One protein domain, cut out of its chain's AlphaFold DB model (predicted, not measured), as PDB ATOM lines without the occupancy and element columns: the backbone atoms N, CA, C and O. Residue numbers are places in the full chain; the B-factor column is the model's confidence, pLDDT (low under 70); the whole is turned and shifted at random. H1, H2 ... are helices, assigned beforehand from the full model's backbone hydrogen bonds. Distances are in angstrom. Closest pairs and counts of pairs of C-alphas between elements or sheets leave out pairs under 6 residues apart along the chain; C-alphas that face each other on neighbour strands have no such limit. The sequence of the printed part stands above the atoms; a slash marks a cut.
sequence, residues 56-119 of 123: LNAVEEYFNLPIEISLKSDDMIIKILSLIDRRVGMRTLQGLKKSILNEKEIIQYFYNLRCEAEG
ATOM      1  N   LEU A  56     -30.460 -36.072  -3.167       95.56
ATOM      2  CA  LEU A  56     -31.356 -35.008  -3.628       95.56
ATOM      3  C   LEU A  56     -30.619 -33.998  -4.517       95.56
ATOM      4  O   LEU A  56     -31.119 -33.676  -5.593       95.56
ATOM      5  N   ASN A  57     -29.419 -33.582  -4.111       96.12
ATOM      6  CA  ASN A  57     -28.572 -32.674  -4.881       96.12
ATOM      7  C   ASN A  57     -28.163 -33.307  -6.219       96.12
ATOM      8  O   ASN A  57     -28.309 -32.677  -7.263       96.12
ATOM      9  N   ALA A  58     -27.726 -34.571  -6.211       97.00
ATOM     10  CA  ALA A  58     -27.352 -35.283  -7.430       97.00
ATOM     11  C   ALA A  58     -28.531 -35.433  -8.405       97.00
ATOM     12  O   ALA A  58     -28.354 -35.314  -9.614       97.00
ATOM     13  N   VAL A  59     -29.746 -35.676  -7.901       96.62
ATOM     14  CA  VAL A  59     -30.959 -35.758  -8.729       96.62
ATOM     15  C   VAL A  59     -31.315 -34.398  -9.332       96.62
ATOM     16  O   VAL A  59     -31.632 -34.329 -10.522       96.62
ATOM     17  N   GLU A  60     -31.264 -33.328  -8.538       97.44
ATOM     18  CA  GLU A  60     -31.494 -31.965  -9.022       97.44
ATOM     19  C   GLU A  60     -30.488 -31.593 -10.116       97.44
ATOM     20  O   GLU A  60     -30.880 -31.125 -11.187       97.44
ATOM     21  N   GLU A  61     -29.203 -31.863  -9.893       97.31
ATOM     22  CA  GLU A  61     -28.152 -31.624 -10.877       97.31
ATOM     23  C   GLU A  61     -28.377 -32.455 -12.147       97.31
ATOM     24  O   GLU A  61     -28.408 -31.916 -13.255       97.31
ATOM     25  N   TYR A  62     -28.627 -33.757 -12.001       97.50
ATOM     26  CA  TYR A  62     -28.885 -34.665 -13.115       97.50
ATOM     27  C   TYR A  62     -30.047 -34.204 -14.010       97.50
ATOM     28  O   TYR A  62     -29.946 -34.316 -15.235       97.50
ATOM     29  N   PHE A  63     -31.135 -33.669 -13.444       96.00
ATOM     30  CA  PHE A  63     -32.261 -33.163 -14.238       96.00
ATOM     31  C   PHE A  63     -31.924 -31.913 -15.053       96.00
ATOM     32  O   PHE A  63     -32.545 -31.683 -16.093       96.00
ATOM     33  N   ASN A  64     -30.947 -31.128 -14.602       96.75
ATOM     34  CA  ASN A  64     -30.521 -29.892 -15.253       96.75
ATOM     35  C   ASN A  64     -29.327 -30.087 -16.203       96.75
ATOM     36  O   ASN A  64     -28.963 -29.160 -16.929       96.75
ATOM     37  N   LEU A  65     -28.736 -31.285 -16.242       95.31
ATOM     38  CA  LEU A  65     -27.621 -31.616 -17.121       95.31
ATOM     39  C   LEU A  65     -28.076 -32.356 -18.399       95.31
ATOM     40  O   LEU A  65     -28.921 -33.255 -18.348       95.31
ATOM     41  N   PRO A  66     -27.486 -32.038 -19.570       96.31
ATOM     42  CA  PRO A  66     -27.593 -32.878 -20.761       96.31
ATOM     43  C   PRO A  66     -27.074 -34.292 -20.489       96.31
ATOM     44  O   PRO A  66     -26.043 -34.470 -19.836       96.31
ATOM     45  N   ILE A  67     -27.741 -35.304 -21.047       95.62
ATOM     46  CA  ILE A  67     -27.439 -36.713 -20.754       95.62
ATOM     47  C   ILE A  67     -26.000 -37.106 -21.123       95.62
ATOM     48  O   ILE A  67     -25.386 -37.930 -20.451       95.62
ATOM     49  N   GLU A  68     -25.427 -36.487 -22.156       93.25
ATOM     50  CA  GLU A  68     -24.048 -36.713 -22.594       93.25
ATOM     51  C   GLU A  68     -23.014 -36.196 -21.587       93.25
ATOM     52  O   GLU A  68     -21.896 -36.719 -21.540       93.25
ATOM     53  N   ILE A  69     -23.380 -35.173 -20.807       95.69
ATOM     54  CA  ILE A  69     -22.563 -34.625 -19.722       95.69
ATOM     55  C   ILE A  69     -22.736 -35.498 -18.479       95.69
ATOM     56  O   ILE A  69     -21.739 -35.946 -17.920       95.69
ATOM     57  N   SER A  70     -23.976 -35.836 -18.112       96.19
ATOM     58  CA  SER A  70     -24.270 -36.664 -16.934       96.19
ATOM     59  C   SER A  70     -23.620 -38.053 -17.004       96.19
ATOM     60  O   SER A  70     -23.082 -38.542 -16.013       96.19
ATOM     61  N   LEU A  71     -23.553 -38.655 -18.199       95.31
ATOM     62  CA  LEU A  71     -22.836 -39.913 -18.464       95.31
ATOM     63  C   LEU A  71     -21.337 -39.873 -18.125       95.31
ATOM     64  O   LEU A  71     -20.734 -40.920 -17.891       95.31
ATOM     65  N   LYS A  72     -20.730 -38.683 -18.141       93.62
ATOM     66  CA  LYS A  72     -19.306 -38.457 -17.858       93.62
ATOM     67  C   LYS A  72     -19.068 -37.853 -16.474       93.62
ATOM     68  O   LYS A  72     -17.923 -37.539 -16.175       93.62
ATOM     69  N   SER A  73     -20.115 -37.673 -15.667       94.88
ATOM     70  CA  SER A  73     -19.998 -37.081 -14.333       94.88
ATOM     71  C   SER A  73     -19.101 -37.923 -13.427       94.88
ATOM     72  O   SER A  73     -19.131 -39.151 -13.486       94.88
ATOM     73  N   ASP A  74     -18.321 -37.281 -12.566       92.62
ATOM     74  CA  ASP A  74     -17.567 -37.982 -11.522       92.62
ATOM     75  C   ASP A  74     -18.458 -38.355 -10.326       92.62
ATOM     76  O   ASP A  74     -18.103 -39.233  -9.534       92.62
ATOM     77  N   ASP A  75     -19.648 -37.750 -10.222       94.75
ATOM     78  CA  ASP A  75     -20.627 -38.112  -9.206       94.75
ATOM     79  C   ASP A  75     -21.229 -39.493  -9.503       94.75
ATOM     80  O   ASP A  75     -21.813 -39.758 -10.562       94.75
ATOM     81  N   MET A  76     -21.084 -40.392  -8.529       95.31
ATOM     82  CA  MET A  76     -21.520 -41.781  -8.638       95.31
ATOM     83  C   MET A  76     -23.031 -41.890  -8.877       95.31
ATOM     84  O   MET A  76     -23.457 -42.709  -9.690       95.31
ATOM     85  N   ILE A  77     -23.840 -41.077  -8.191       96.19
ATOM     86  CA  ILE A  77     -25.300 -41.113  -8.289       96.19
ATOM     87  C   ILE A  77     -25.717 -40.612  -9.669       96.19
ATOM     88  O   ILE A  77     -26.472 -41.301 -10.357       96.19
ATOM     89  N   ILE A  78     -25.173 -39.477 -10.120       97.44
ATOM     90  CA  ILE A  78     -25.465 -38.926 -11.454       97.44
ATOM     91  C   ILE A  78     -25.102 -39.936 -12.545       97.44
ATOM     92  O   ILE A  78     -25.896 -40.171 -13.463       97.44
ATOM     93  N   LYS A  79     -23.937 -40.585 -12.441       96.00
ATOM     94  CA  LYS A  79     -23.500 -41.589 -13.417       96.00
ATOM     95  C   LYS A  79     -24.410 -42.825 -13.416       96.00
ATOM     96  O   LYS A  79     -24.796 -43.278 -14.493       96.00
ATOM     97  N   ILE A  80     -24.822 -43.334 -12.246       96.69
ATOM     98  CA  ILE A  80     -25.787 -44.450 -12.142       96.69
ATOM     99  C   ILE A  80     -27.129 -44.075 -12.776       96.69
ATOM    100  O   ILE A  80     -27.631 -44.824 -13.614       96.69
ATOM    101  N   LEU A  81     -27.688 -42.914 -12.415       97.44
ATOM    102  CA  LEU A  81     -28.951 -42.415 -12.968       97.44
ATOM    103  C   LEU A  81     -28.873 -42.288 -14.492       97.44
ATOM    104  O   LEU A  81     -29.799 -42.678 -15.199       97.44
ATOM    105  N   SER A  82     -27.734 -41.820 -15.002       97.00
ATOM    106  CA  SER A  82     -27.487 -41.701 -16.437       97.00
ATOM    107  C   SER A  82     -27.418 -43.058 -17.140       97.00
ATOM    108  O   SER A  82     -27.937 -43.190 -18.242       97.00
ATOM    109  N   LEU A  83     -26.823 -44.084 -16.521       96.56
ATOM    110  CA  LEU A  83     -26.741 -45.428 -17.107       96.56
ATOM    111  C   LEU A  83     -28.108 -46.103 -17.241       96.56
ATOM    112  O   LEU A  83     -28.352 -46.784 -18.237       96.56
ATOM    113  N   ILE A  84     -28.995 -45.929 -16.259       95.31
ATOM    114  CA  ILE A  84     -30.340 -46.531 -16.281       95.31
ATOM    115  C   ILE A  84     -31.351 -45.726 -17.109       95.31
ATOM    116  O   ILE A  84     -32.458 -46.201 -17.376       95.31
ATOM    117  N   ASP A  85     -30.979 -44.525 -17.543       96.00
ATOM    118  CA  ASP A  85     -31.822 -43.656 -18.349       96.00
ATOM    119  C   ASP A  85     -32.013 -44.199 -19.774       96.00
ATOM    120  O   ASP A  85     -31.066 -44.519 -20.497       96.00
ATOM    121  N   ARG A  86     -33.267 -44.240 -20.230       93.69
ATOM    122  CA  ARG A  86     -33.631 -44.669 -21.589       93.69
ATOM    123  C   ARG A  86     -33.189 -43.697 -22.683       93.69
ATOM    124  O   ARG A  86     -33.100 -44.109 -23.837       93.69
ATOM    125  N   ARG A  87     -32.894 -42.434 -22.349       94.00
ATOM    126  CA  ARG A  87     -32.273 -41.471 -23.278       94.00
ATOM    127  C   ARG A  87     -30.894 -41.951 -23.741       94.00
ATOM    128  O   ARG A  87     -30.471 -41.616 -24.846       94.00
ATOM    129  N   VAL A  88     -30.218 -42.786 -22.946       95.75
ATOM    130  CA  VAL A  88     -28.972 -43.445 -23.342       95.75
ATOM    131  C   VAL A  88     -29.282 -44.651 -24.229       95.75
ATOM    132  O   VAL A  88     -29.699 -45.720 -23.777       95.75
ATOM    133  N   GLY A  89     -29.066 -44.462 -25.530       94.69
ATOM    134  CA  GLY A  89     -29.292 -45.494 -26.536       94.69
ATOM    135  C   GLY A  89     -28.223 -46.592 -26.558       94.69
ATOM    136  O   GLY A  89     -27.091 -46.416 -26.099       94.69
ATOM    137  N   MET A  90     -28.554 -47.716 -27.200       94.88
ATOM    138  CA  MET A  90     -27.677 -48.894 -27.311       94.88
ATOM    139  C   MET A  90     -26.305 -48.583 -27.926       94.88
ATOM    140  O   MET A  90     -25.297 -49.120 -27.472       94.88
ATOM    141  N   ARG A  91     -26.242 -47.692 -28.932       94.69
ATOM    142  CA  ARG A  91     -24.972 -47.276 -29.559       94.69
ATOM    143  C   ARG A  91     -24.029 -46.639 -28.535       94.69
ATOM    144  O   ARG A  91     -22.835 -46.922 -28.547       94.69
ATOM    145  N   THR A  92     -24.568 -45.810 -27.642       95.31
ATOM    146  CA  THR A  92     -23.800 -45.166 -26.571       95.31
ATOM    147  C   THR A  92     -23.328 -46.203 -25.557       95.31
ATOM    148  O   THR A  92     -22.140 -46.247 -25.260       95.31
ATOM    149  N   LEU A  93     -24.208 -47.110 -25.113       95.31
ATOM    150  CA  LEU A  93     -23.843 -48.204 -24.199       95.31
ATOM    151  C   LEU A  93     -22.715 -49.083 -24.760       95.31
ATOM    152  O   LEU A  93     -21.766 -49.412 -24.053       95.31
ATOM    153  N   GLN A  94     -22.775 -49.426 -26.045       94.50
ATOM    154  CA  GLN A  94     -21.711 -50.179 -26.713       94.50
ATOM    155  C   GLN A  94     -20.386 -49.404 -26.744       94.50
ATOM    156  O   GLN A  94     -19.325 -49.999 -26.558       94.50
ATOM    157  N   GLY A  95     -20.438 -48.081 -26.930       94.62
ATOM    158  CA  GLY A  95     -19.265 -47.208 -26.877       94.62
ATOM    159  C   GLY A  95     -18.586 -47.163 -25.504       94.62
ATOM    160  O   GLY A  95     -17.366 -47.032 -25.434       94.62
ATOM    161  N   LEU A  96     -19.348 -47.343 -24.420       94.12
ATOM    162  CA  LEU A  96     -18.838 -47.324 -23.042       94.12
ATOM    163  C   LEU A  96     -18.140 -48.623 -22.618       94.12
ATOM    164  O   LEU A  96     -17.477 -48.643 -21.584       94.12
ATOM    165  N   LYS A  97     -18.237 -49.700 -23.409       92.88
ATOM    166  CA  LYS A  97     -17.758 -51.042 -23.026       92.88
ATOM    167  C   LYS A  97     -16.310 -51.068 -22.524       92.88
ATOM    168  O   LYS A  97     -15.984 -51.853 -21.645       92.88
ATOM    169  N   LYS A  98     -15.431 -50.235 -23.089       92.94
ATOM    170  CA  LYS A  98     -14.023 -50.163 -22.664       92.94
ATOM    171  C   LYS A  98     -13.823 -49.285 -21.432       92.94
ATOM    172  O   LYS A  98     -13.048 -49.658 -20.561       92.94
ATOM    173  N   SER A  99     -14.483 -48.128 -21.371       93.38
ATOM    174  CA  SER A  99     -14.312 -47.191 -20.256       93.38
ATOM    175  C   SER A  99     -14.909 -47.734 -18.963       93.38
ATOM    176  O   SER A  99     -14.338 -47.507 -17.904       93.38
ATOM    177  N   ILE A 100     -16.001 -48.502 -19.052       94.88
ATOM    178  CA  ILE A 100     -16.697 -49.029 -17.875       94.88
ATOM    179  C   ILE A 100     -15.831 -49.988 -17.048       94.88
ATOM    180  O   ILE A 100     -15.994 -50.054 -15.840       94.88
ATOM    181  N   LEU A 101     -14.871 -50.687 -17.664       93.19
ATOM    182  CA  LEU A 101     -13.988 -51.628 -16.961       93.19
ATOM    183  C   LEU A 101     -13.096 -50.943 -15.915       93.19
ATOM    184  O   LEU A 101     -12.636 -51.599 -14.986       93.19
ATOM    185  N   ASN A 102     -12.860 -49.637 -16.067       93.81
ATOM    186  CA  ASN A 102     -12.067 -48.834 -15.136       93.81
ATOM    187  C   ASN A 102     -12.933 -48.099 -14.097       93.81
ATOM    188  O   ASN A 102     -12.399 -47.371 -13.265       93.81
ATOM    189  N   GLU A 103     -14.257 -48.240 -14.164       94.19
ATOM    190  CA  GLU A 103     -15.186 -47.614 -13.223       94.19
ATOM    191  C   GLU A 103     -15.356 -48.464 -11.958       94.19
ATOM    192  O   GLU A 103     -14.972 -49.633 -11.904       94.19
ATOM    193  N   LYS A 104     -15.980 -47.888 -10.927       92.56
ATOM    194  CA  LYS A 104     -16.294 -48.599  -9.678       92.56
ATOM    195  C   LYS A 104     -17.235 -49.786  -9.926       92.56
ATOM    196  O   LYS A 104     -18.090 -49.732 -10.809       92.56
ATOM    197  N   GLU A 105     -17.148 -50.820  -9.090       94.25
ATOM    198  CA  GLU A 105     -17.941 -52.056  -9.228       94.25
ATOM    199  C   GLU A 105     -19.451 -51.796  -9.339       94.25
ATOM    200  O   GLU A 105     -20.130 -52.393 -10.170       94.25
ATOM    201  N   ILE A 106     -19.978 -50.845  -8.562       93.81
ATOM    202  CA  ILE A 106     -21.397 -50.471  -8.613       93.81
ATOM    203  C   ILE A 106     -21.801 -49.867  -9.968       93.81
ATOM    204  O   ILE A 106     -22.886 -50.137 -10.475       93.81
ATOM    205  N   ILE A 107     -20.911 -49.102 -10.602       95.62
ATOM    206  CA  ILE A 107     -21.134 -48.505 -11.925       95.62
ATOM    207  C   ILE A 107     -21.118 -49.599 -12.996       95.62
ATOM    208  O   ILE A 107     -21.999 -49.638 -13.859       95.62
ATOM    209  N   GLN A 108     -20.167 -50.533 -12.900       96.25
ATOM    210  CA  GLN A 108     -20.109 -51.714 -13.764       96.25
ATOM    211  C   GLN A 108     -21.369 -52.574 -13.630       96.25
ATOM    212  O   GLN A 108     -21.921 -53.023 -14.634       96.25
ATOM    213  N   TYR A 109     -21.864 -52.759 -12.403       96.25
ATOM    214  CA  TYR A 109     -23.098 -53.490 -12.128       96.25
ATOM    215  C   TYR A 109     -24.302 -52.868 -12.849       96.25
ATOM    216  O   TYR A 109     -24.988 -53.565 -13.597       96.25
ATOM    217  N   PHE A 110     -24.531 -51.558 -12.699       97.12
ATOM    218  CA  PHE A 110     -25.656 -50.885 -13.362       97.12
ATOM    219  C   PHE A 110     -25.523 -50.859 -14.885       97.12
ATOM    220  O   PHE A 110     -26.523 -51.012 -15.589       97.12
ATOM    221  N   TYR A 111     -24.305 -50.725 -15.411       96.88
ATOM    222  CA  TYR A 111     -24.054 -50.855 -16.844       96.88
ATOM    223  C   TYR A 111     -24.424 -52.249 -17.364       96.88
ATOM    224  O   TYR A 111     -25.153 -52.365 -18.349       96.88
ATOM    225  N   ASN A 112     -23.971 -53.305 -16.685       96.06
ATOM    226  CA  ASN A 112     -24.265 -54.683 -17.074       96.06
ATOM    227  C   ASN A 112     -25.768 -54.975 -17.004       96.06
ATOM    228  O   ASN A 112     -26.319 -55.514 -17.961       96.06
ATOM    229  N   LEU A 113     -26.437 -54.531 -15.935       96.06
ATOM    230  CA  LEU A 113     -27.890 -54.632 -15.783       96.06
ATOM    231  C   LEU A 113     -28.627 -53.932 -16.936       96.06
ATOM    232  O   LEU A 113     -29.575 -54.474 -17.508       96.06
ATOM    233  N   ARG A 114     -28.171 -52.732 -17.320       96.38
ATOM    234  CA  ARG A 114     -28.731 -51.986 -18.451       96.38
ATOM    235  C   ARG A 114     -28.525 -52.723 -19.775       96.38
ATOM    236  O   ARG A 114     -29.453 -52.772 -20.582       96.38
ATOM    237  N   CYS A 115     -27.334 -53.269 -20.011       95.69
ATOM    238  CA  CYS A 115     -27.024 -54.031 -21.218       95.69
ATOM    239  C   CYS A 115     -27.840 -55.322 -21.318       95.69
ATOM    240  O   CYS A 115     -28.349 -55.619 -22.398       95.69
ATOM    241  N   GLU A 116     -28.008 -56.045 -20.212       94.88
ATOM    242  CA  GLU A 116     -28.843 -57.245 -20.138       94.88
ATOM    243  C   GLU A 116     -30.296 -56.929 -20.512       94.88
ATOM    244  O   GLU A 116     -30.868 -57.602 -21.370       94.88
ATOM    245  N   ALA A 117     -30.851 -55.841 -19.967       94.81
ATOM    246  CA  ALA A 117     -32.204 -55.388 -20.286       94.81
ATOM    247  C   ALA A 117     -32.411 -55.039 -21.778       94.81
ATOM    248  O   ALA A 117     -33.542 -55.069 -22.259       94.81
ATOM    249  N   GLU A 118     -31.340 -54.721 -22.513       94.12
ATOM    250  CA  GLU A 118     -31.353 -54.407 -23.955       94.12
ATOM    251  C   GLU A 118     -30.870 -55.573 -24.834       94.12
ATOM    252  O   GLU A 118     -30.738 -55.425 -26.050       94.12
ATOM    253  N   GLY A 119     -30.544 -56.729 -24.244       93.19
ATOM    254  CA  GLY A 119     -29.978 -57.868 -24.971       93.19
ATOM    255  C   GLY A 119     -28.595 -57.594 -25.583       93.19
ATOM    256  O   GLY A 119     -28.199 -58.246 -26.554       93.19
TER     257      GLY A 119
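Overview. This is residues 56 to 119 of the 123 residues of an uncharacterized protein of Peribacillus simplex (UniProt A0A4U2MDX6). The longest helix, H5, and the middle helix, H3, run side by side nearly parallel, and H1 packs on the other side of H3 at a slant, with the centres of H1, H3 and H5 in a row. Two short helices, H2 and H4, lie on one side of this row, H2 packing on H3 and H4 lying near the later part of H5. The printed part has 64 residues with five named helices, H1 to H5 in chain order, and no named strand; its class is all helix. It is compact, with a radius of gyration of the C-alphas of 11.0 A, and spans 31 by 22 by 16 A.

Along the chain. H5, residues 105 to 117, is the longest helix and measures 18.4 A from first to last C-alpha, from C-alpha 105 at (-17.941, -52.056, -9.228) to C-alpha 117 at (-32.204, -55.388, -20.286). H3, residues 76 to 84, measures 12.6 A. H1, residues 56 to 64, measures 12.7 A and begins with C-alpha 56 at (-31.356, -35.008, -3.628). H4, residues 90 to 95, measures 8.6 A, and H2, residues 67 to 70, measures 5.0 A.

Arrangement. H3 is the hub and touches H1, H2 and H5. H5 touches H3 at a shallow tilt of 10 degrees, the same way; their closest C-alphas are those of Leu 83 and Tyr 111, 6.1 A apart. H1 touches H3 at a steep tilt of 51 degrees, the same way, with the C-alphas of Tyr 62 and Ile 78 closest at 5.7 A. H2 touches H3, the closest C-alphas being those of Ser 70 and Ser 82, 6.0 A apart. H1 and H2 are close but not clearly touching, with the C-alphas of Tyr 62 and Ser 70 closest at 6.3 A. H4 and H5 form a helical hairpin: they only just touch, with 3 pairs of C-alphas within 8 A, through residues 111 to 115 of H5 alone, at a steep tilt of 38 degrees, opposite ways. The C-alphas of Leu 93 and Cys 115, 7.3 A apart, are their closest. H3 and H4 are only just apart, at 8.1 A, and H1 and H5 are apart. In H1, H3, H4 and H5 every O i to N i+4 pair is within hydrogen-bond range; H2 is too short for such a pair, and its one O i to N i+3 pair is within range.

Size, cuts and confidence. The two C-alphas farthest apart are those of Asn 57 and Gly 119, at 32.3 A. The printed part, residues 56 to 119, has no cut. The links H1 to H2, H2 to H3 and H3 to H4 are tight, and the link H4 to H5, with 9 residues, is short; no link is long. The mean pLDDT of the printed part is 95.3, and no printed residue is under 70 in this predicted model.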